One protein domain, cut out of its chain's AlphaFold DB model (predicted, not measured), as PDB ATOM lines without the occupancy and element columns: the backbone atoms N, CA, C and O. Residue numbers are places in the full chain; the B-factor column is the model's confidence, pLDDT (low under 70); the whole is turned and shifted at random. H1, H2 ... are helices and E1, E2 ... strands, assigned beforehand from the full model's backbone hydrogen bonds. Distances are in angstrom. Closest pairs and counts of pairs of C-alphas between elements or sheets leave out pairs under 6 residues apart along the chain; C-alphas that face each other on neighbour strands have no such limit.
ATOM      1  N   LYS A 570      -3.175  45.037 -54.638       55.12
ATOM      2  CA  LYS A 570      -4.027  43.849 -54.384       55.12
ATOM      3  C   LYS A 570      -3.632  42.953 -53.193       55.12
ATOM      4  O   LYS A 570      -4.258  41.914 -53.006       55.12
ATOM      5  N   ASN A 571      -2.599  43.292 -52.423       61.00
ATOM      6  CA  ASN A 571      -2.174  42.518 -51.259       61.00
ATOM      7  C   ASN A 571      -1.902  43.464 -50.083       61.00
ATOM      8  O   ASN A 571      -1.010  44.309 -50.165       61.00
ATOM      9  N   ILE A 572      -2.664  43.292 -49.006       68.81
ATOM     10  CA  ILE A 572      -2.599  44.055 -47.757       68.81
ATOM     11  C   ILE A 572      -2.514  43.029 -46.620       68.81
ATOM     12  O   ILE A 572      -3.215  42.017 -46.655       68.81
ATOM     13  N   GLU A 573      -1.665  43.263 -45.621       72.50
ATOM     14  CA  GLU A 573      -1.630  42.453 -44.397       72.50
ATOM     15  C   GLU A 573      -2.607  43.055 -43.374       72.50
ATOM     16  O   GLU A 573      -2.350  44.130 -42.830       72.50
ATOM     17  N   ILE A 574      -3.737  42.386 -43.122       76.94
ATOM     18  CA  ILE A 574      -4.714  42.803 -42.105       76.94
ATOM     19  C   ILE A 574      -4.235  42.292 -40.743       76.94
ATOM     20  O   ILE A 574      -4.113  41.084 -40.545       76.94
ATOM     21  N   VAL A 575      -3.957  43.204 -39.808       80.94
ATOM     22  CA  VAL A 575      -3.465  42.859 -38.466       80.94
ATOM     23  C   VAL A 575      -4.613  42.950 -37.462       80.94
ATOM     24  O   VAL A 575      -5.020  44.044 -37.079       80.94
ATOM     25  N   LEU A 576      -5.126  41.794 -37.041       84.06
ATOM     26  CA  LEU A 576      -6.232  41.645 -36.090       84.06
ATOM     27  C   LEU A 576      -6.030  40.419 -35.187       84.06
ATOM     28  O   LEU A 576      -5.213  39.544 -35.475       84.06
ATOM     29  N   ASP A 577      -6.792  40.349 -34.096       89.31
ATOM     30  CA  ASP A 577      -6.969  39.108 -33.341       89.31
ATOM     31  C   ASP A 577      -7.794  38.073 -34.130       89.31
ATOM     32  O   ASP A 577      -8.528  38.404 -35.063       89.31
ATOM     33  N   LEU A 578      -7.625  36.793 -33.774       91.38
ATOM     34  CA  LEU A 578      -8.229  35.683 -34.510       91.38
ATOM     35  C   LEU A 578      -9.758  35.735 -34.469       91.38
ATOM     36  O   LEU A 578     -10.380  35.572 -35.510       91.38
ATOM     37  N   ASP A 579     -10.346  35.986 -33.302       91.50
ATOM     38  CA  ASP A 579     -11.798  35.935 -33.117       91.50
ATOM     39  C   ASP A 579     -12.489  36.978 -34.016       91.50
ATOM     40  O   ASP A 579     -13.351  36.625 -34.819       91.50
ATOM     41  N   THR A 580     -11.979  38.217 -34.043       90.69
ATOM     42  CA  THR A 580     -12.468  39.271 -34.957       90.69
ATOM     43  C   THR A 580     -12.295  38.899 -36.433       90.69
ATOM     44  O   THR A 580     -13.147  39.226 -37.254       90.69
ATOM     45  N   LEU A 581     -11.209  38.215 -36.820       91.50
ATOM     46  CA  LEU A 581     -11.026  37.762 -38.208       91.50
ATOM     47  C   LEU A 581     -12.042  36.682 -38.606       91.50
ATOM     48  O   LEU A 581     -12.486  36.662 -39.752       91.50
ATOM     49  N   LEU A 582     -12.406  35.789 -37.686       93.12
ATOM     50  CA  LEU A 582     -13.394  34.735 -37.918       93.12
ATOM     51  C   LEU A 582     -14.822  35.310 -37.994       93.12
ATOM     52  O   LEU A 582     -15.593  34.953 -38.893       93.12
ATOM     53  N   ASP A 583     -15.149  36.275 -37.138       92.12
ATOM     54  CA  ASP A 583     -16.415  37.011 -37.210       92.12
ATOM     55  C   ASP A 583     -16.502  37.849 -38.494       92.12
ATOM     56  O   ASP A 583     -17.519  37.814 -39.188       92.12
ATOM     57  N   LEU A 584     -15.410  38.502 -38.907       92.25
ATOM     58  CA  LEU A 584     -15.335  39.195 -40.196       92.25
ATOM     59  C   LEU A 584     -15.575  38.266 -41.394       92.25
ATOM     60  O   LEU A 584     -16.279  38.671 -42.313       92.25
ATOM     61  N   ILE A 585     -15.051  37.031 -41.403       92.44
ATOM     62  CA  ILE A 585     -15.357  36.063 -42.476       92.44
ATOM     63  C   ILE A 585     -16.864  35.767 -42.510       92.44
ATOM     64  O   ILE A 585     -17.463  35.767 -43.586       92.44
ATOM     65  N   SER A 586     -17.487  35.586 -41.342       91.81
ATOM     66  CA  SER A 586     -18.932  35.347 -41.214       91.81
ATOM     67  C   SER A 586     -19.762  36.533 -41.730       91.81
ATOM     68  O   SER A 586     -20.731  36.342 -42.466       91.81
ATOM     69  N   LEU A 587     -19.355  37.768 -41.411       92.38
ATOM     70  CA  LEU A 587     -19.988  38.986 -41.928       92.38
ATOM     71  C   LEU A 587     -19.763  39.163 -43.438       92.38
ATOM     72  O   LEU A 587     -20.675  39.592 -44.140       92.38
ATOM     73  N   CYS A 588     -18.586  38.815 -43.967       92.00
ATOM     74  CA  CYS A 588     -18.326  38.884 -45.405       92.00
ATOM     75  C   CYS A 588     -19.170  37.878 -46.203       92.00
ATOM     76  O   CYS A 588     -19.680  38.254 -47.255       92.00
ATOM     77  N   ASP A 589     -19.348  36.647 -45.707       89.44
ATOM     78  CA  ASP A 589     -20.253  35.641 -46.294       89.44
ATOM     79  C   ASP A 589     -21.705  36.161 -46.274       89.44
ATOM     80  O   ASP A 589     -22.365  36.257 -47.311       89.44
ATOM     81  N   ARG A 590     -22.170  36.637 -45.109       90.50
ATOM     82  CA  ARG A 590     -23.527  37.178 -44.909       90.50
ATOM     83  C   ARG A 590     -23.848  38.399 -45.778       90.50
ATOM     84  O   ARG A 590     -24.972  38.521 -46.256       90.50
ATOM     85  N   PHE A 591     -22.890  39.305 -45.970       92.00
ATOM     86  CA  PHE A 591     -23.063  40.531 -46.760       92.00
ATOM     87  C   PHE A 591     -22.569  40.398 -48.214       92.00
ATOM     88  O   PHE A 591     -22.407  41.409 -48.900       92.00
ATOM     89  N   LEU A 592     -22.350  39.170 -48.703       90.00
ATOM     90  CA  LEU A 592     -21.972  38.851 -50.091       90.00
ATOM     91  C   LEU A 592     -20.637  39.472 -50.561       90.00
ATOM     92  O   LEU A 592     -20.375  39.601 -51.758       90.00
ATOM     93  N   LEU A 593     -19.748  39.819 -49.629       89.88
ATOM     94  CA  LEU A 593     -18.440  40.434 -49.878       89.88
ATOM     95  C   LEU A 593     -17.385  39.368 -50.231       89.88
ATOM     96  O   LEU A 593     -16.378  39.212 -49.536       89.88
ATOM     97  N   SER A 594     -17.621  38.616 -51.310       86.19
ATOM     98  CA  SER A 594     -16.843  37.418 -51.683       86.19
ATOM     99  C   SER A 594     -15.330  37.658 -51.793       86.19
ATOM    100  O   SER A 594     -14.542  36.897 -51.230       86.19
ATOM    101  N   ASP A 595     -14.903  38.732 -52.466       83.94
ATOM    102  CA  ASP A 595     -13.476  39.052 -52.633       83.94
ATOM    103  C   ASP A 595     -12.791  39.328 -51.286       83.94
ATOM    104  O   ASP A 595     -11.678  38.858 -51.032       83.94
ATOM    105  N   LEU A 596     -13.474  40.049 -50.390       86.38
ATOM    106  CA  LEU A 596     -12.968  40.343 -49.053       86.38
ATOM    107  C   LEU A 596     -12.958  39.089 -48.170       86.38
ATOM    108  O   LEU A 596     -11.967  38.838 -47.485       86.38
ATOM    109  N   CYS A 597     -13.997  38.253 -48.259       89.06
ATOM    110  CA  CYS A 597     -14.065  36.953 -47.592       89.06
ATOM    111  C   CYS A 597     -12.826  36.096 -47.913       89.06
ATOM    112  O   CYS A 597     -12.184  35.551 -47.012       89.06
ATOM    113  N   LEU A 598     -12.417  36.047 -49.188       84.44
ATOM    114  CA  LEU A 598     -11.213  35.336 -49.627       84.44
ATOM    115  C   LEU A 598      -9.916  35.961 -49.085       84.44
ATOM    116  O   LEU A 598      -9.027  35.221 -48.663       84.44
ATOM    117  N   ILE A 599      -9.799  37.294 -49.061       83.31
ATOM    118  CA  ILE A 599      -8.623  38.003 -48.516       83.31
ATOM    119  C   ILE A 599      -8.457  37.723 -47.014       83.31
ATOM    120  O   ILE A 599      -7.354  37.401 -46.561       83.31
ATOM    121  N   ILE A 600      -9.542  37.798 -46.239       87.00
ATOM    122  CA  ILE A 600      -9.512  37.551 -44.790       87.00
ATOM    123  C   ILE A 600      -9.253  36.062 -44.509       87.00
ATOM    124  O   ILE A 600      -8.393  35.733 -43.693       87.00
ATOM    125  N   THR A 601      -9.881  35.151 -45.262       88.62
ATOM    126  CA  THR A 601      -9.622  33.700 -45.175       88.62
ATOM    127  C   THR A 601      -8.152  33.364 -45.459       88.62
ATOM    128  O   THR A 601      -7.530  32.614 -44.705       88.62
ATOM    129  N   ASP A 602      -7.560  33.935 -46.515       84.12
ATOM    130  CA  ASP A 602      -6.138  33.742 -46.831       84.12
ATOM    131  C   ASP A 602      -5.224  34.359 -45.744       84.12
ATOM    132  O   ASP A 602      -4.172  33.792 -45.441       84.12
ATOM    133  N   THR A 603      -5.641  35.452 -45.091       84.38
ATOM    134  CA  THR A 603      -4.931  36.063 -43.944       84.38
ATOM    135  C   THR A 603      -4.922  35.131 -42.724       84.38
ATOM    136  O   THR A 603      -3.855  34.845 -42.170       84.38
ATOM    137  N   VAL A 604      -6.076  34.569 -42.344       89.56
ATOM    138  CA  VAL A 604      -6.176  33.567 -41.263       89.56
ATOM    139  C   VAL A 604      -5.322  32.333 -41.588       89.56
ATOM    140  O   VAL A 604      -4.557  31.866 -40.738       89.56
ATOM    141  N   GLN A 605      -5.371  31.852 -42.836       87.62
ATOM    142  CA  GLN A 605      -4.566  30.721 -43.304       87.62
ATOM    143  C   GLN A 605      -3.051  30.986 -43.205       87.62
ATOM    144  O   GLN A 605      -2.287  30.096 -42.818       87.62
ATOM    145  N   GLN A 606      -2.610  32.196 -43.553       82.06
ATOM    146  CA  GLN A 606      -1.199  32.578 -43.587       82.06
ATOM    147  C   GLN A 606      -0.617  32.826 -42.193       82.06
ATOM    148  O   GLN A 606       0.461  32.312 -41.876       82.06
ATOM    149  N   PHE A 607      -1.305  33.604 -41.359       84.19
ATOM    150  CA  PHE A 607      -0.751  34.093 -40.097       84.19
ATOM    151  C   PHE A 607      -1.237  33.271 -38.895       84.19
ATOM    152  O   PHE A 607      -0.409  32.821 -38.094       84.19
ATOM    153  N   HIS A 608      -2.533  32.947 -38.827       88.81
ATOM    154  CA  HIS A 608      -3.164  32.413 -37.615       88.81
ATOM    155  C   HIS A 608      -3.245  30.885 -37.520       88.81
ATOM    156  O   HIS A 608      -3.310  30.388 -36.403       88.81
ATOM    157  N   ILE A 609      -3.185  30.111 -38.615       90.12
ATOM    158  CA  ILE A 609      -3.167  28.630 -38.548       90.12
ATOM    159  C   ILE A 609      -1.895  28.123 -37.834       90.12
ATOM    160  O   ILE A 609      -0.792  28.183 -38.378       90.12
ATOM    161  N   ALA A 610      -2.025  27.621 -36.607       91.06
ATOM    162  CA  ALA A 610      -0.933  27.138 -35.759       91.06
ATOM    163  C   ALA A 610      -1.371  25.929 -34.904       91.06
ATOM    164  O   ALA A 610      -2.534  25.536 -34.908       91.06
ATOM    165  N   VAL A 611      -0.430  25.288 -34.202       91.38
ATOM    166  CA  VAL A 611      -0.653  24.019 -33.465       91.38
ATOM    167  C   VAL A 611      -1.706  24.150 -32.356       91.38
ATOM    168  O   VAL A 611      -2.432  23.208 -32.038       91.38
ATOM    169  N   ASP A 612      -1.766  25.329 -31.756       92.38
ATOM    170  CA  ASP A 612      -2.664  25.747 -30.692       92.38
ATOM    171  C   ASP A 612      -4.012  26.267 -31.209       92.38
ATOM    172  O   ASP A 612      -5.040  25.924 -30.623       92.38
ATOM    173  N   THR A 613      -4.021  27.021 -32.312       93.75
ATOM    174  CA  THR A 613      -5.223  27.658 -32.886       93.75
ATOM    175  C   THR A 613      -6.018  26.773 -33.847       93.75
ATOM    176  O   THR A 613      -7.222  26.964 -33.986       93.75
ATOM    177  N   VAL A 614      -5.401  25.789 -34.511       95.06
ATOM    178  CA  VAL A 614      -6.078  24.925 -35.502       95.06
ATOM    179  C   VAL A 614      -7.332  24.222 -34.968       95.06
ATOM    180  O   VAL A 614      -8.322  24.196 -35.698       95.06
ATOM    181  N   PRO A 615      -7.365  23.700 -33.726       94.81
ATOM    182  CA  PRO A 615      -8.598  23.166 -33.154       94.81
ATOM    183  C   PRO A 615      -9.723  24.206 -33.048       94.81
ATOM    184  O   PRO A 615     -10.862  23.878 -33.360       94.81
ATOM    185  N   LEU A 616      -9.410  25.455 -32.681       95.00
ATOM    186  CA  LEU A 616     -10.385  26.551 -32.601       95.00
ATOM    187  C   LEU A 616     -10.910  26.933 -33.993       95.00
ATOM    188  O   LEU A 616     -12.118  26.998 -34.197       95.00
ATOM    189  N   ILE A 617     -10.009  27.101 -34.967       94.94
ATOM    190  CA  ILE A 617     -10.355  27.451 -36.356       94.94
ATOM    191  C   ILE A 617     -11.211  26.352 -37.005       94.94
ATOM    192  O   ILE A 617     -12.183  26.653 -37.697       94.94
ATOM    193  N   TYR A 618     -10.891  25.074 -36.764       95.12
ATOM    194  CA  TYR A 618     -11.712  23.958 -37.237       95.12
ATOM    195  C   TYR A 618     -13.103  23.971 -36.588       95.12
ATOM    196  O   TYR A 618     -14.092  23.826 -37.304       95.12
ATOM    197  N   ASN A 619     -13.184  24.188 -35.268       94.56
ATOM    198  CA  ASN A 619     -14.453  24.248 -34.536       94.56
ATOM    199  C   ASN A 619     -15.365  25.354 -35.082       94.56
ATOM    200  O   ASN A 619     -16.482  25.076 -35.513       94.56
ATOM    201  N   TRP A 620     -14.844  26.581 -35.178       94.31
ATOM    202  CA  TRP A 620     -15.563  27.716 -35.755       94.31
ATOM    203  C   TRP A 620     -15.999  27.457 -37.207       94.31
ATOM    204  O   TRP A 620     -17.123  27.780 -37.579       94.31
ATOM    205  N   SER A 621     -15.159  26.833 -38.040       92.62
ATOM    206  CA  SER A 621     -15.478  26.562 -39.456       92.62
ATOM    207  C   SER A 621     -16.622  25.544 -39.620       92.62
ATOM    208  O   SER A 621     -17.329  25.556 -40.630       92.62
ATOM    209  N   VAL A 622     -16.816  24.676 -38.618       91.44
ATOM    210  CA  VAL A 622     -17.948  23.744 -38.512       91.44
ATOM    211  C   VAL A 622     -19.192  24.450 -37.962       91.44
ATOM    212  O   VAL A 622     -20.261  24.313 -38.551       91.44
ATOM    213  N   GLU A 623     -19.061  25.226 -36.883       90.69
ATOM    214  CA  GLU A 623     -20.181  25.883 -36.185       90.69
ATOM    215  C   GLU A 623     -20.788  27.055 -36.968       90.69
ATOM    216  O   GLU A 623     -22.005  27.126 -37.106       90.69
ATOM    217  N   SER A 624     -19.956  27.909 -37.574       86.50
ATOM    218  CA  SER A 624     -20.395  28.933 -38.544       86.50
ATOM    219  C   SER A 624     -20.980  28.323 -39.822       86.50
ATOM    220  O   SER A 624     -21.585  29.009 -40.644       86.50
ATOM    221  N   GLY A 625     -20.729  27.031 -40.056       82.94
ATOM    222  CA  GLY A 625     -21.095  26.327 -41.274       82.94
ATOM    223  C   GLY A 625     -20.427  26.862 -42.543       82.94
ATOM    224  O   GLY A 625     -20.790  26.390 -43.618       82.94
ATOM    225  N   THR A 626     -19.494  27.820 -42.479       79.44
ATOM    226  CA  THR A 626     -18.799  28.384 -43.657       79.44
ATOM    227  C   THR A 626     -17.949  27.334 -44.373       79.44
ATOM    228  O   THR A 626     -17.856  27.329 -45.597       79.44
ATOM    229  N   ASN A 627     -17.356  26.398 -43.623       83.81
ATOM    230  CA  ASN A 627     -16.455  25.340 -44.093       83.81
ATOM    231  C   ASN A 627     -15.152  25.818 -44.778       83.81
ATOM    232  O   ASN A 627     -14.331  24.976 -45.154       83.81
ATOM    233  N   LEU A 628     -14.922  27.132 -44.898       83.50
ATOM    234  CA  LEU A 628     -13.845  27.760 -45.688       83.50
ATOM    235  C   LEU A 628     -12.419  27.484 -45.186       83.50
ATOM    236  O   LEU A 628     -11.465  27.671 -45.936       83.50
ATOM    237  N   LEU A 629     -12.274  27.074 -43.922       89.38
ATOM    238  CA  LEU A 629     -10.988  26.745 -43.289       89.38
ATOM    239  C   LEU A 629     -10.930  25.293 -42.787       89.38
ATOM    240  O   LEU A 629      -9.986  24.895 -42.095       89.38
ATOM    241  N   ARG A 630     -11.956  24.487 -43.096       90.38
ATOM    242  CA  ARG A 630     -12.134  23.132 -42.546       90.38
ATOM    243  C   ARG A 630     -11.075  22.170 -43.092       90.38
ATOM    244  O   ARG A 630     -10.394  21.488 -42.328       90.38
ATOM    245  N   ILE A 631     -10.883  22.178 -44.412       88.88
ATOM    246  CA  ILE A 631      -9.907  21.326 -45.106       88.88
ATOM    247  C   ILE A 631      -8.474  21.821 -44.876       88.88
ATOM    248  O   ILE A 631      -7.569  21.010 -44.704       88.88
ATOM    249  N   GLU A 632      -8.262  23.133 -44.803       89.19
ATOM    250  CA  GLU A 632      -6.988  23.779 -44.489       89.19
ATOM    251  C   GLU A 632      -6.501  23.378 -43.091       89.19
ATOM    252  O   GLU A 632      -5.343  22.994 -42.927       89.19
ATOM    253  N   SER A 633      -7.390  23.388 -42.095       93.44
ATOM    254  CA  SER A 633      -7.083  22.952 -40.726       93.44
ATOM    255  C   SER A 633      -6.654  21.479 -40.678       93.44
ATOM    256  O   SER A 633      -5.640  21.143 -40.061       93.44
ATOM    257  N   VAL A 634      -7.363  20.601 -41.399       93.50
ATOM    258  CA  VAL A 634      -7.012  19.175 -41.523       93.50
ATOM    259  C   VAL A 634      -5.689  18.980 -42.272       93.50
ATOM    260  O   VAL A 634      -4.824  18.230 -41.818       93.50
ATOM    261  N   ALA A 635      -5.485  19.681 -43.389       92.06
ATOM    262  CA  ALA A 635      -4.246  19.625 -44.159       92.06
ATOM    263  C   ALA A 635      -3.047  20.086 -43.317       92.06
ATOM    264  O   ALA A 635      -2.019  19.409 -43.296       92.06
ATOM    265  N   PHE A 636      -3.179  21.182 -42.563       93.38
ATOM    266  CA  PHE A 636      -2.139  21.623 -41.637       93.38
ATOM    267  C   PHE A 636      -1.840  20.556 -40.577       93.38
ATOM    268  O   PHE A 636      -0.675  20.205 -40.394       93.38
ATOM    269  N   ALA A 637      -2.862  19.981 -39.935       93.69
ATOM    270  CA  ALA A 637      -2.658  18.936 -38.931       93.69
ATOM    271  C   ALA A 637      -1.876  17.723 -39.484       93.69
ATOM    272  O   ALA A 637      -1.017  17.157 -38.799       93.69
ATOM    273  N   LEU A 638      -2.119  17.366 -40.749       92.38
ATOM    274  CA  LEU A 638      -1.462  16.247 -41.419       92.38
ATOM    275  C   LEU A 638      -0.048  16.554 -41.940       92.38
ATOM    276  O   LEU A 638       0.795  15.669 -41.842       92.38
ATOM    277  N   VAL A 639       0.256  17.761 -42.447       91.00
ATOM    278  CA  VAL A 639       1.561  18.055 -43.102       91.00
ATOM    279  C   VAL A 639       2.367  19.236 -42.542       91.00
ATOM    280  O   VAL A 639       3.403  19.592 -43.110       91.00
ATOM    281  N   ALA A 640       1.960  19.849 -41.428       89.88
ATOM    282  CA  ALA A 640       2.783  20.858 -40.755       89.88
ATOM    283  C   ALA A 640       4.166  20.303 -40.358       89.88
ATOM    284  O   ALA A 640       4.313  19.120 -40.048       89.88
ATOM    285  N   SER A 641       5.189  21.162 -40.345       85.56
ATOM    286  CA  SER A 641       6.537  20.811 -39.870       85.56
ATOM    287  C   SER A 641       6.613  21.009 -38.355       85.56
ATOM    288  O   SER A 641       7.054  22.057 -37.893       85.56
ATOM    289  N   VAL A 642       6.116  20.024 -37.606       86.00
ATOM    290  CA  VAL A 642       5.948  20.041 -36.140       86.00
ATOM    291  C   VAL A 642       6.361  18.694 -35.539       86.00
ATOM    292  O   VAL A 642       6.310  17.677 -36.243       86.00
ATOM    293  N   ASP A 643       6.747  18.675 -34.259       85.06
ATOM    294  CA  ASP A 643       7.150  17.442 -33.567       85.06
ATOM    295  C   ASP A 643       5.988  16.439 -33.452       85.06
ATOM    296  O   ASP A 643       4.817  16.810 -33.336       85.06
ATOM    297  N   ASP A 644       6.316  15.144 -33.430       83.88
ATOM    298  CA  ASP A 644       5.353  14.044 -33.292       83.88
ATOM    299  C   ASP A 644       4.451  14.190 -32.049       83.88
ATOM    300  O   ASP A 644       3.289  13.778 -32.081       83.88
ATOM    301  N   ARG A 645       4.959  14.750 -30.941       85.94
ATOM    302  CA  ARG A 645       4.186  14.958 -29.704       85.94
ATOM    303  C   ARG A 645       3.209  16.117 -29.845       85.94
ATOM    304  O   ARG A 645       2.048  15.974 -29.470       85.94
ATOM    305  N   GLU A 646       3.672  17.237 -30.391       90.19
ATOM    306  CA  GLU A 646       2.865  18.439 -30.616       90.19
ATOM    307  C   GLU A 646       1.748  18.162 -31.623       90.19
ATOM    308  O   GLU A 646       0.582  18.468 -31.367       90.19
ATOM    309  N   ARG A 647       2.081  17.480 -32.727       91.19
ATOM    310  CA  ARG A 647       1.110  17.033 -33.729       91.19
ATOM    311  C   ARG A 647       0.050  16.122 -33.129       91.19
ATOM    312  O   ARG A 647      -1.137  16.314 -33.376       91.19
ATOM    313  N   TYR A 648       0.472  15.136 -32.336       89.00
ATOM    314  CA  TYR A 648      -0.448  14.210 -31.686       89.00
ATOM    315  C   TYR A 648      -1.377  14.944 -30.708       89.00
ATOM    316  O   TYR A 648      -2.581  14.716 -30.747       89.00
ATOM    317  N   ALA A 649      -0.861  15.888 -29.913       90.62
ATOM    318  CA  ALA A 649      -1.676  16.715 -29.023       90.62
ATOM    319  C   ALA A 649      -2.690  17.594 -29.786       90.62
ATOM    320  O   ALA A 649      -3.852  17.666 -29.392       90.62
ATOM    321  N   MET A 650      -2.291  18.219 -30.900       93.69
ATOM    322  CA  MET A 650      -3.190  18.980 -31.782       93.69
ATOM    323  C   MET A 650      -4.298  18.095 -32.376       93.69
ATOM    324  O   MET A 650      -5.470  18.461 -32.331       93.69
ATOM    325  N   ILE A 651      -3.950  16.912 -32.891       91.12
ATOM    326  CA  ILE A 651      -4.929  15.974 -33.457       91.12
ATOM    327  C   ILE A 651      -5.869  15.433 -32.367       91.12
ATOM    328  O   ILE A 651      -7.072  15.332 -32.593       91.12
ATOM    329  N   GLN A 652      -5.369  15.151 -31.160       89.44
ATOM    330  CA  GLN A 652      -6.218  14.777 -30.025       89.44
ATOM    331  C   GLN A 652      -7.197  15.893 -29.636       89.44
ATOM    332  O   GLN A 652      -8.361  15.592 -29.383       89.44
ATOM    333  N   LYS A 653      -6.768  17.165 -29.639       92.62
ATOM    334  CA  LYS A 653      -7.674  18.308 -29.433       92.62
ATOM    335  C   LYS A 653      -8.777  18.346 -30.493       92.62
ATOM    336  O   LYS A 653      -9.933  18.483 -30.119       92.62
ATOM    337  N   LEU A 654      -8.448  18.152 -31.776       92.50
ATOM    338  CA  LEU A 654      -9.438  18.076 -32.864       92.50
ATOM    339  C   LEU A 654     -10.462  16.945 -32.646       92.50
ATOM    340  O   LEU A 654     -11.660  17.158 -32.810       92.50
ATOM    341  N   PHE A 655     -10.022  15.754 -32.223       89.44
ATOM    342  CA  PHE A 655     -10.938  14.653 -31.891       89.44
ATOM    343  C   PHE A 655     -11.806  14.920 -30.651       89.44
ATOM    344  O   PHE A 655     -12.908  14.379 -30.561       89.44
ATOM    345  N   ALA A 656     -11.335  15.748 -29.715       90.19
ATOM    346  CA  ALA A 656     -12.058  16.110 -28.498       90.19
ATOM    347  C   ALA A 656     -13.177  17.151 -28.715       90.19
ATOM    348  O   ALA A 656     -13.998  17.325 -27.822       90.19
ATOM    349  N   LEU A 657     -13.269  17.783 -29.895       90.12
ATOM    350  CA  LEU A 657     -14.319  18.761 -30.241       90.12
ATOM    351  C   LEU A 657     -15.731  18.150 -30.396       90.12
ATOM    352  O   LEU A 657     -16.672  18.843 -30.755       90.12
ATOM    353  N   GLY A 658     -15.902  16.836 -30.221       87.75
ATOM    354  CA  GLY A 658     -17.182  16.137 -30.424       87.75
ATOM    355  C   GLY A 658     -17.496  15.789 -31.888       87.75
ATOM    356  O   GLY A 658     -18.133  14.770 -32.157       87.75
ATOM    357  N   TYR A 659     -16.949  16.525 -32.858       89.81
ATOM    358  CA  TYR A 659     -17.169  16.323 -34.298       89.81
ATOM    359  C   TYR A 659     -16.360  15.158 -34.936       89.81
ATOM    360  O   TYR A 659     -16.081  15.177 -36.136       89.81
ATOM    361  N   LYS A 660     -16.003  14.098 -34.178       89.25
ATOM    362  CA  LYS A 660     -15.111  12.985 -34.619       89.25
ATOM    363  C   LYS A 660     -15.471  12.399 -35.994       89.25
ATOM    364  O   LYS A 660     -14.579  12.160 -36.805       89.25
ATOM    365  N   LYS A 661     -16.761  12.168 -36.270       90.38
ATOM    366  CA  LYS A 661     -17.224  11.602 -37.555       90.38
ATOM    367  C   LYS A 661     -16.993  12.552 -38.734       90.38
ATOM    368  O   LYS A 661     -16.594  12.100 -39.801       90.38
ATOM    369  N   GLN A 662     -17.233  13.848 -38.538       91.62
ATOM    370  CA  GLN A 662     -17.046  14.871 -39.566       91.62
ATOM    371  C   GLN A 662     -15.558  15.072 -39.865       91.62
ATOM    372  O   GLN A 662     -15.169  15.035 -41.027       91.62
ATOM    373  N   LEU A 663     -14.723  15.133 -38.823       92.38
ATOM    374  CA  LEU A 663     -13.267  15.208 -38.950       92.38
ATOM    375  C   LEU A 663     -12.683  14.022 -39.734       92.38
ATOM    376  O   LEU A 663     -11.839  14.217 -40.606       92.38
ATOM    377  N   LEU A 664     -13.145  12.795 -39.466       92.44
ATOM    378  CA  LEU A 664     -12.732  11.622 -40.246       92.44
ATOM    379  C   LEU A 664     -13.240  11.684 -41.693       92.44
ATOM    380  O   LEU A 664     -12.490  11.331 -42.597       92.44
ATOM    381  N   GLY A 665     -14.456  12.187 -41.929       92.50
ATOM    382  CA  GLY A 665     -14.973  12.440 -43.278       92.50
ATOM    383  C   GLY A 665     -14.163  13.485 -44.055       92.50
ATOM    384  O   GLY A 665     -13.928  13.311 -45.249       92.50
ATOM    385  N   ASP A 666     -13.675  14.533 -43.388       92.44
ATOM    386  CA  ASP A 666     -12.797  15.548 -43.983       92.44
ATOM    387  C   ASP A 666     -11.418  14.986 -44.332       92.44
ATOM    388  O   ASP A 666     -10.914  15.215 -45.433       92.44
ATOM    389  N   ILE A 667     -10.821  14.219 -43.412       93.06
ATOM    390  CA  ILE A 667      -9.550  13.515 -43.622       93.06
ATOM    391  C   ILE A 667      -9.672  12.545 -44.806       93.06
ATOM    392  O   ILE A 667      -8.819  12.548 -45.694       93.06
ATOM    393  N   ASP A 668     -10.735  11.740 -44.837       92.56
ATOM    394  CA  ASP A 668     -11.023  10.793 -45.913       92.56
ATOM    395  C   ASP A 668     -11.209  11.508 -47.260       92.56
ATOM    396  O   ASP A 668     -10.498  11.204 -48.217       92.56
ATOM    397  N   THR A 669     -12.066  12.533 -47.318       91.00
ATOM    398  CA  THR A 669     -12.322  13.327 -48.534       91.00
ATOM    399  C   THR A 669     -11.040  13.962 -49.076       91.00
ATOM    400  O   THR A 669     -10.754  13.881 -50.275       91.00
ATOM    401  N   LEU A 670     -10.230  14.560 -48.195       90.25
ATOM    402  CA  LEU A 670      -8.943  15.152 -48.550       90.25
ATOM    403  C   LEU A 670      -7.980  14.094 -49.113       90.25
ATOM    404  O   LEU A 670      -7.380  14.307 -50.166       90.25
ATOM    405  N   LEU A 671      -7.851  12.942 -48.453       90.56
ATOM    406  CA  LEU A 671      -6.951  11.877 -48.893       90.56
ATOM    407  C   LEU A 671      -7.409  11.232 -50.202       90.56
ATOM    408  O   LEU A 671      -6.579  11.064 -51.092       90.56
ATOM    409  N   ARG A 672      -8.707  10.940 -50.377       90.31
ATOM    410  CA  ARG A 672      -9.249  10.409 -51.642       90.31
ATOM    411  C   ARG A 672      -8.947  11.333 -52.810       90.31
ATOM    412  O   ARG A 672      -8.500  10.850 -53.847       90.31
ATOM    413  N   ARG A 673      -9.113  12.648 -52.628       86.81
ATOM    414  CA  ARG A 673      -8.797  13.653 -53.654       86.81
ATOM    415  C   ARG A 673      -7.331  13.613 -54.083       86.81
ATOM    416  O   ARG A 673      -7.058  13.725 -55.270       86.81
ATOM    417  N   TYR A 674      -6.386  13.478 -53.153       85.81
ATOM    418  CA  TYR A 674      -4.958  13.434 -53.498       85.81
ATOM    419  C   TYR A 674      -4.494  12.048 -53.982       85.81
ATOM    420  O   TYR A 674      -3.583  11.971 -54.803       85.81
ATOM    421  N   LEU A 675      -5.124  10.960 -53.525       86.00
ATOM    422  CA  LEU A 675      -4.852   9.587 -53.972       86.00
ATOM    423  C   LEU A 675      -5.420   9.280 -55.369       86.00
ATOM    424  O   LEU A 675      -4.886   8.405 -56.049       86.00
ATOM    425  N   SER A 676      -6.479   9.973 -55.804       82.94
ATOM    426  CA  SER A 676      -7.079   9.791 -57.135       82.94
ATOM    427  C   SER A 676      -6.299  10.471 -58.266       82.94
ATOM    428  O   SER A 676      -6.503  10.133 -59.431       82.94
ATOM    429  N   ILE A 677      -5.387  11.397 -57.950       77.06
ATOM    430  CA  ILE A 677      -4.547  12.086 -58.938       77.06
ATOM    431  C   ILE A 677      -3.407  11.146 -59.356       77.06
ATOM    432  O   ILE A 677      -2.312  11.168 -58.789       77.06
ATOM    433  N   SER A 678      -3.674  10.313 -60.364       53.84
ATOM    434  CA  SER A 678      -2.703   9.392 -60.973       53.84
ATOM    435  C   SER A 678      -1.499  10.117 -61.578       53.84
ATOM    436  O   SER A 678      -0.365   9.662 -61.430       53.84
ATOM    437  N   ASP A 679      -1.745  11.262 -62.214       45.59
ATOM    438  CA  ASP A 679      -0.807  11.907 -63.134       45.59
ATOM    439  C   ASP A 679      -0.273  13.236 -62.598       45.59
ATOM    440  O   ASP A 679      -0.457  14.312 -63.178       45.59
ATOM    441  N   TYR A 680       0.476  13.166 -61.495       47.47
ATOM    442  CA  TYR A 680       1.392  14.253 -61.157       47.47
ATOM    443  C   TYR A 680       2.670  14.132 -61.993       47.47
ATOM    444  O   TYR A 680       3.704  13.654 -61.524       47.47
ATOM    445  N   SER A 681       2.607  14.622 -63.238       38.31
ATOM    446  CA  SER A 681       3.824  15.027 -63.953       38.31
ATOM    447  C   SER A 681       4.685  15.887 -63.009       38.31
ATOM    448  O   SER A 681       4.137  16.768 -62.337       38.31
ATOM    449  N   PRO A 682       6.014  15.687 -62.920       35.75
ATOM    450  CA  PRO A 682       6.884  16.455 -62.026       35.75
ATOM    451  C   PRO A 682       7.135  17.889 -62.531       35.75
ATOM    452  O   PRO A 682       8.181  18.486 -62.280       35.75
ATOM    453  N   LEU A 683       6.149  18.480 -63.209       33.97
ATOM    454  CA  LEU A 683       6.087  19.911 -63.408       33.97
ATOM    455  C   LEU A 683       5.925  20.569 -62.039       33.97
ATOM    456  O   LEU A 683       4.873  20.488 -61.397       33.97
ATOM    457  N   ARG A 684       6.970  21.297 -61.634       37.22
ATOM    458  CA  ARG A 684       6.895  22.416 -60.689       37.22
ATOM    459  C   ARG A 684       5.947  23.490 -61.254       37.22
ATOM    460  O   ARG A 684       6.386  24.570 -61.639       37.22
ATOM    461  N   LYS A 685       4.644  23.204 -61.339       41.28
ATOM    462  CA  LYS A 685       3.634  24.232 -61.598       41.28
ATOM    463  C   LYS A 685       3.734  25.232 -60.448       41.28
ATOM    464  O   LYS A 685       3.724  24.826 -59.285       41.28
ATOM    465  N   SER A 686       3.914  26.505 -60.804       46.69
ATOM    466  CA  SER A 686       4.129  27.613 -59.869       46.69
ATOM    467  C   SER A 686       3.140  27.569 -58.700       46.69
ATOM    468  O   SER A 686       1.988  27.165 -58.878       46.69
ATOM    469  N   HIS A 687       3.566  28.041 -57.520       48.91
ATOM    470  CA  HIS A 687       2.674  28.228 -56.369       48.91
ATOM    471  C   HIS A 687       1.417  29.034 -56.748       48.91
ATOM    472  O   HIS A 687       0.354  28.758 -56.200       48.91
ATOM    473  N   ALA A 688       1.516  29.939 -57.735       43.19
ATOM    474  CA  ALA A 688       0.379  30.640 -58.333       43.19
ATOM    475  C   ALA A 688      -0.690  29.673 -58.877       43.19
ATOM    476  O   ALA A 688      -1.790  29.652 -58.352       43.19
ATOM    477  N   ILE A 689      -0.348  28.769 -59.804       48.22
ATOM    478  CA  ILE A 689      -1.314  27.850 -60.445       48.22
ATOM    479  C   ILE A 689      -2.005  26.937 -59.412       48.22
ATOM    480  O   ILE A 689      -3.184  26.615 -59.539       48.22
ATOM    481  N   LYS A 690      -1.282  26.521 -58.361       53.50
ATOM    482  CA  LYS A 690      -1.873  25.777 -57.233       53.50
ATOM    483  C   LYS A 690      -2.808  26.646 -56.387       53.50
ATOM    484  O   LYS A 690      -3.824  26.139 -55.920       53.50
ATOM    485  N   ARG A 691      -2.464  27.920 -56.166       53.16
ATOM    486  CA  ARG A 691      -3.308  28.888 -55.455       53.16
ATOM    487  C   ARG A 691      -4.567  29.200 -56.255       53.16
ATOM    488  O   ARG A 691      -5.635  29.182 -55.664       53.16
ATOM    489  N   ASP A 692      -4.453  29.412 -57.561       48.56
ATOM    490  CA  ASP A 692      -5.572  29.737 -58.444       48.56
ATOM    491  C   ASP A 692      -6.597  28.592 -58.459       48.56
ATOM    492  O   ASP A 692      -7.762  28.823 -58.158       48.56
ATOM    493  N   ALA A 693      -6.158  27.337 -58.608       53.22
ATOM    494  CA  ALA A 693      -7.047  26.169 -58.528       53.22
ATOM    495  C   ALA A 693      -7.708  25.962 -57.142       53.22
ATOM    496  O   ALA A 693      -8.781  25.365 -57.044       53.22
ATOM    497  N   MET A 694      -7.086  26.423 -56.047       54.19
ATOM    498  CA  MET A 694      -7.739  26.440 -54.728       54.19
ATOM    499  C   MET A 694      -8.661  27.648 -54.550       54.19
ATOM    500  O   MET A 694      -9.696  27.517 -53.903       54.19
ATOM    501  N   ARG A 695      -8.324  28.804 -55.130       57.06
ATOM    502  CA  ARG A 695      -9.164  30.005 -55.130       57.06
ATOM    503  C   ARG A 695     -10.445  29.760 -55.919       57.06
ATOM    504  O   ARG A 695     -11.507  29.965 -55.355       57.06
ATOM    505  N   GLU A 696     -10.358  29.225 -57.136       55.84
ATOM    506  CA  GLU A 696     -11.517  28.796 -57.936       55.84
ATOM    507  C   GLU A 696     -12.419  27.830 -57.152       55.84
ATOM    508  O   GLU A 696     -13.645  27.911 -57.227       55.84
ATOM    509  N   MET A 697     -11.831  26.948 -56.334       55.16
ATOM    510  CA  MET A 697     -12.601  26.065 -55.462       55.16
ATOM    511  C   MET A 697     -13.276  26.813 -54.300       55.16
ATOM    512  O   MET A 697     -14.465  26.589 -54.077       55.16
ATOM    513  N   LYS A 698     -12.573  27.701 -53.580       61.50
ATOM    514  CA  LYS A 698     -13.179  28.538 -52.523       61.50
ATOM    515  C   LYS A 698     -14.297  29.420 -53.103       61.50
ATOM    516  O   LYS A 698     -15.391  29.452 -52.554       61.50
ATOM    517  N   GLU A 699     -14.070  30.030 -54.264       58.47
ATOM    518  CA  GLU A 699     -15.087  30.757 -55.030       58.47
ATOM    519  C   GLU A 699     -16.278  29.875 -55.409       58.47
ATOM    520  O   GLU A 699     -17.411  30.336 -55.328       58.47
ATOM    521  N   SER A 700     -16.065  28.615 -55.805       57.94
ATOM    522  CA  SER A 700     -17.175  27.702 -56.102       57.94
ATOM    523  C   SER A 700     -18.012  27.384 -54.857       57.94
ATOM    524  O   SER A 700     -19.234  27.359 -54.945       57.94
ATOM    525  N   LEU A 701     -17.381  27.213 -53.688       55.53
ATOM    526  CA  LEU A 701     -18.088  26.959 -52.427       55.53
ATOM    527  C   LEU A 701     -18.937  28.160 -51.985       55.53
ATOM    528  O   LEU A 701     -20.029  27.951 -51.464       55.53
ATOM    529  N   LEU A 702     -18.472  29.385 -52.250       57.56
ATOM    530  CA  LEU A 702     -19.248  30.617 -52.061       57.56
ATOM    531  C   LEU A 702     -20.390  30.722 -53.099       57.56
ATOM    532  O   LEU A 702     -21.542  30.954 -52.748       57.56
ATOM    533  N   LYS A 703     -20.101  30.472 -54.384       50.66
ATOM    534  CA  LYS A 703     -21.060  30.619 -55.502       50.66
ATOM    535  C   LYS A 703     -22.195  29.588 -55.517       50.66
ATOM    536  O   LYS A 703     -23.247  29.894 -56.057       50.66
ATOM    537  N   TYR A 704     -22.014  28.388 -54.960       40.69
ATOM    538  CA  TYR A 704     -23.067  27.355 -54.896       40.69
ATOM    539  C   TYR A 704     -23.997  27.482 -53.672       40.69
ATOM    540  O   TYR A 704     -24.798  26.579 -53.420       40.69
ATOM    541  N   ARG A 705     -23.875  28.561 -52.887       44.72
ATOM    542  CA  ARG A 705     -24.607  28.759 -51.626       44.72
ATOM    543  C   ARG A 705     -25.661  29.872 -51.660       44.72
ATOM    544  O   ARG A 705     -26.440  29.980 -50.712       44.72
ATOM    545  N   HIS A 706     -25.678  30.655 -52.735       37.56
ATOM    546  CA  HIS A 706     -26.639  31.718 -53.030       37.56
ATOM    547  C   HIS A 706     -27.445  31.351 -54.285       37.56
ATOM    548  O   HIS A 706     -28.628  31.747 -54.338       37.56
TER     549      HIS A 706
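This is residues 570 to 706 of the 706 residues of the protein "BTB domain-containing protein" of Dendroctonus ponderosae (UniProt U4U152). Three short helices, H3, H4 and H5, make a small up-and-down bundle, each running against the one before; H6 crosses H4 steeply, and the hairpin of H1 and H2 lies at the far side of the bundle from H6. From the end of H6 a long free loop swings out and returns as H7, which meets the rest at the start of H2 and leaves a gap between itself and H4. The printed part has 137 residues, with strand E1 first and then helices H1 to H7; its class is mostly helix. It is compact, with a radius of gyration of the C-alphas of 15.4 A and spans of 38 by 38 by 28 A.

Start at E1, residues 573 to 575, which pairs with no named strand. H1, residues 578 to 590, and H2, residues 594 to 608, form a helical hairpin at a shallow tilt of 18 degrees; look at the C-alphas of Cys 588 and Cys 597, their closest, 5.2 A apart. H2 is near H3, residues 614 to 623. H3 touches H4, residues 630 to 639, as a hairpin, opposite ways at a shallow tilt of 23 degrees, closest at the C-alphas of Tyr 618 and Arg 630, 5.4 A. H5, residues 644 to 656, touches H3 with residues 650 to 654 alone, closest at the C-alphas of Pro 615 and Leu 654, 5.2 A. H4 and H5, also a hairpin, only just touch, with 3 pairs of C-alphas within 8 A, closest at Ala 637 and Ile 651, 6.6 A. H6, residues 660 to 675, touches H4 at a steep tilt of 69 degrees, only just short of about perpendicular; the C-alphas of Val 634 and Ile 667 are closest, 6.5 A. H5 and H6 only just touch, with 3 pairs, and only at the corner. H7, residues 687 to 703, touches H2 at 54 degrees, a steep tilt, closest at the C-alphas of Ser 594 and Leu 702, 7.2 A. H4 and H7 are apart. Every O i to N i+4 pair is within hydrogen-bond range in H1 to H6; in H7, 12 of 13 are.

Find C-alpha 578 at (-8.229, 35.683, -34.510), where H1 begins its 18.6 A. H2 spans 20.3 A, H5 18.2 A and H6 22.2 A. H7 runs 23.9 A to C-alpha 703 at (-21.060, 30.619, -55.502).

The C-alphas of Arg 645 and His 706, the two farthest apart, are 42.1 A apart. The printed part has no cut. The link from H6 to H7 is long, 11 residues, and residues 672 to 694 stand free. Look for pLDDT under 70 at residues 570 to 572 and 678 to 706.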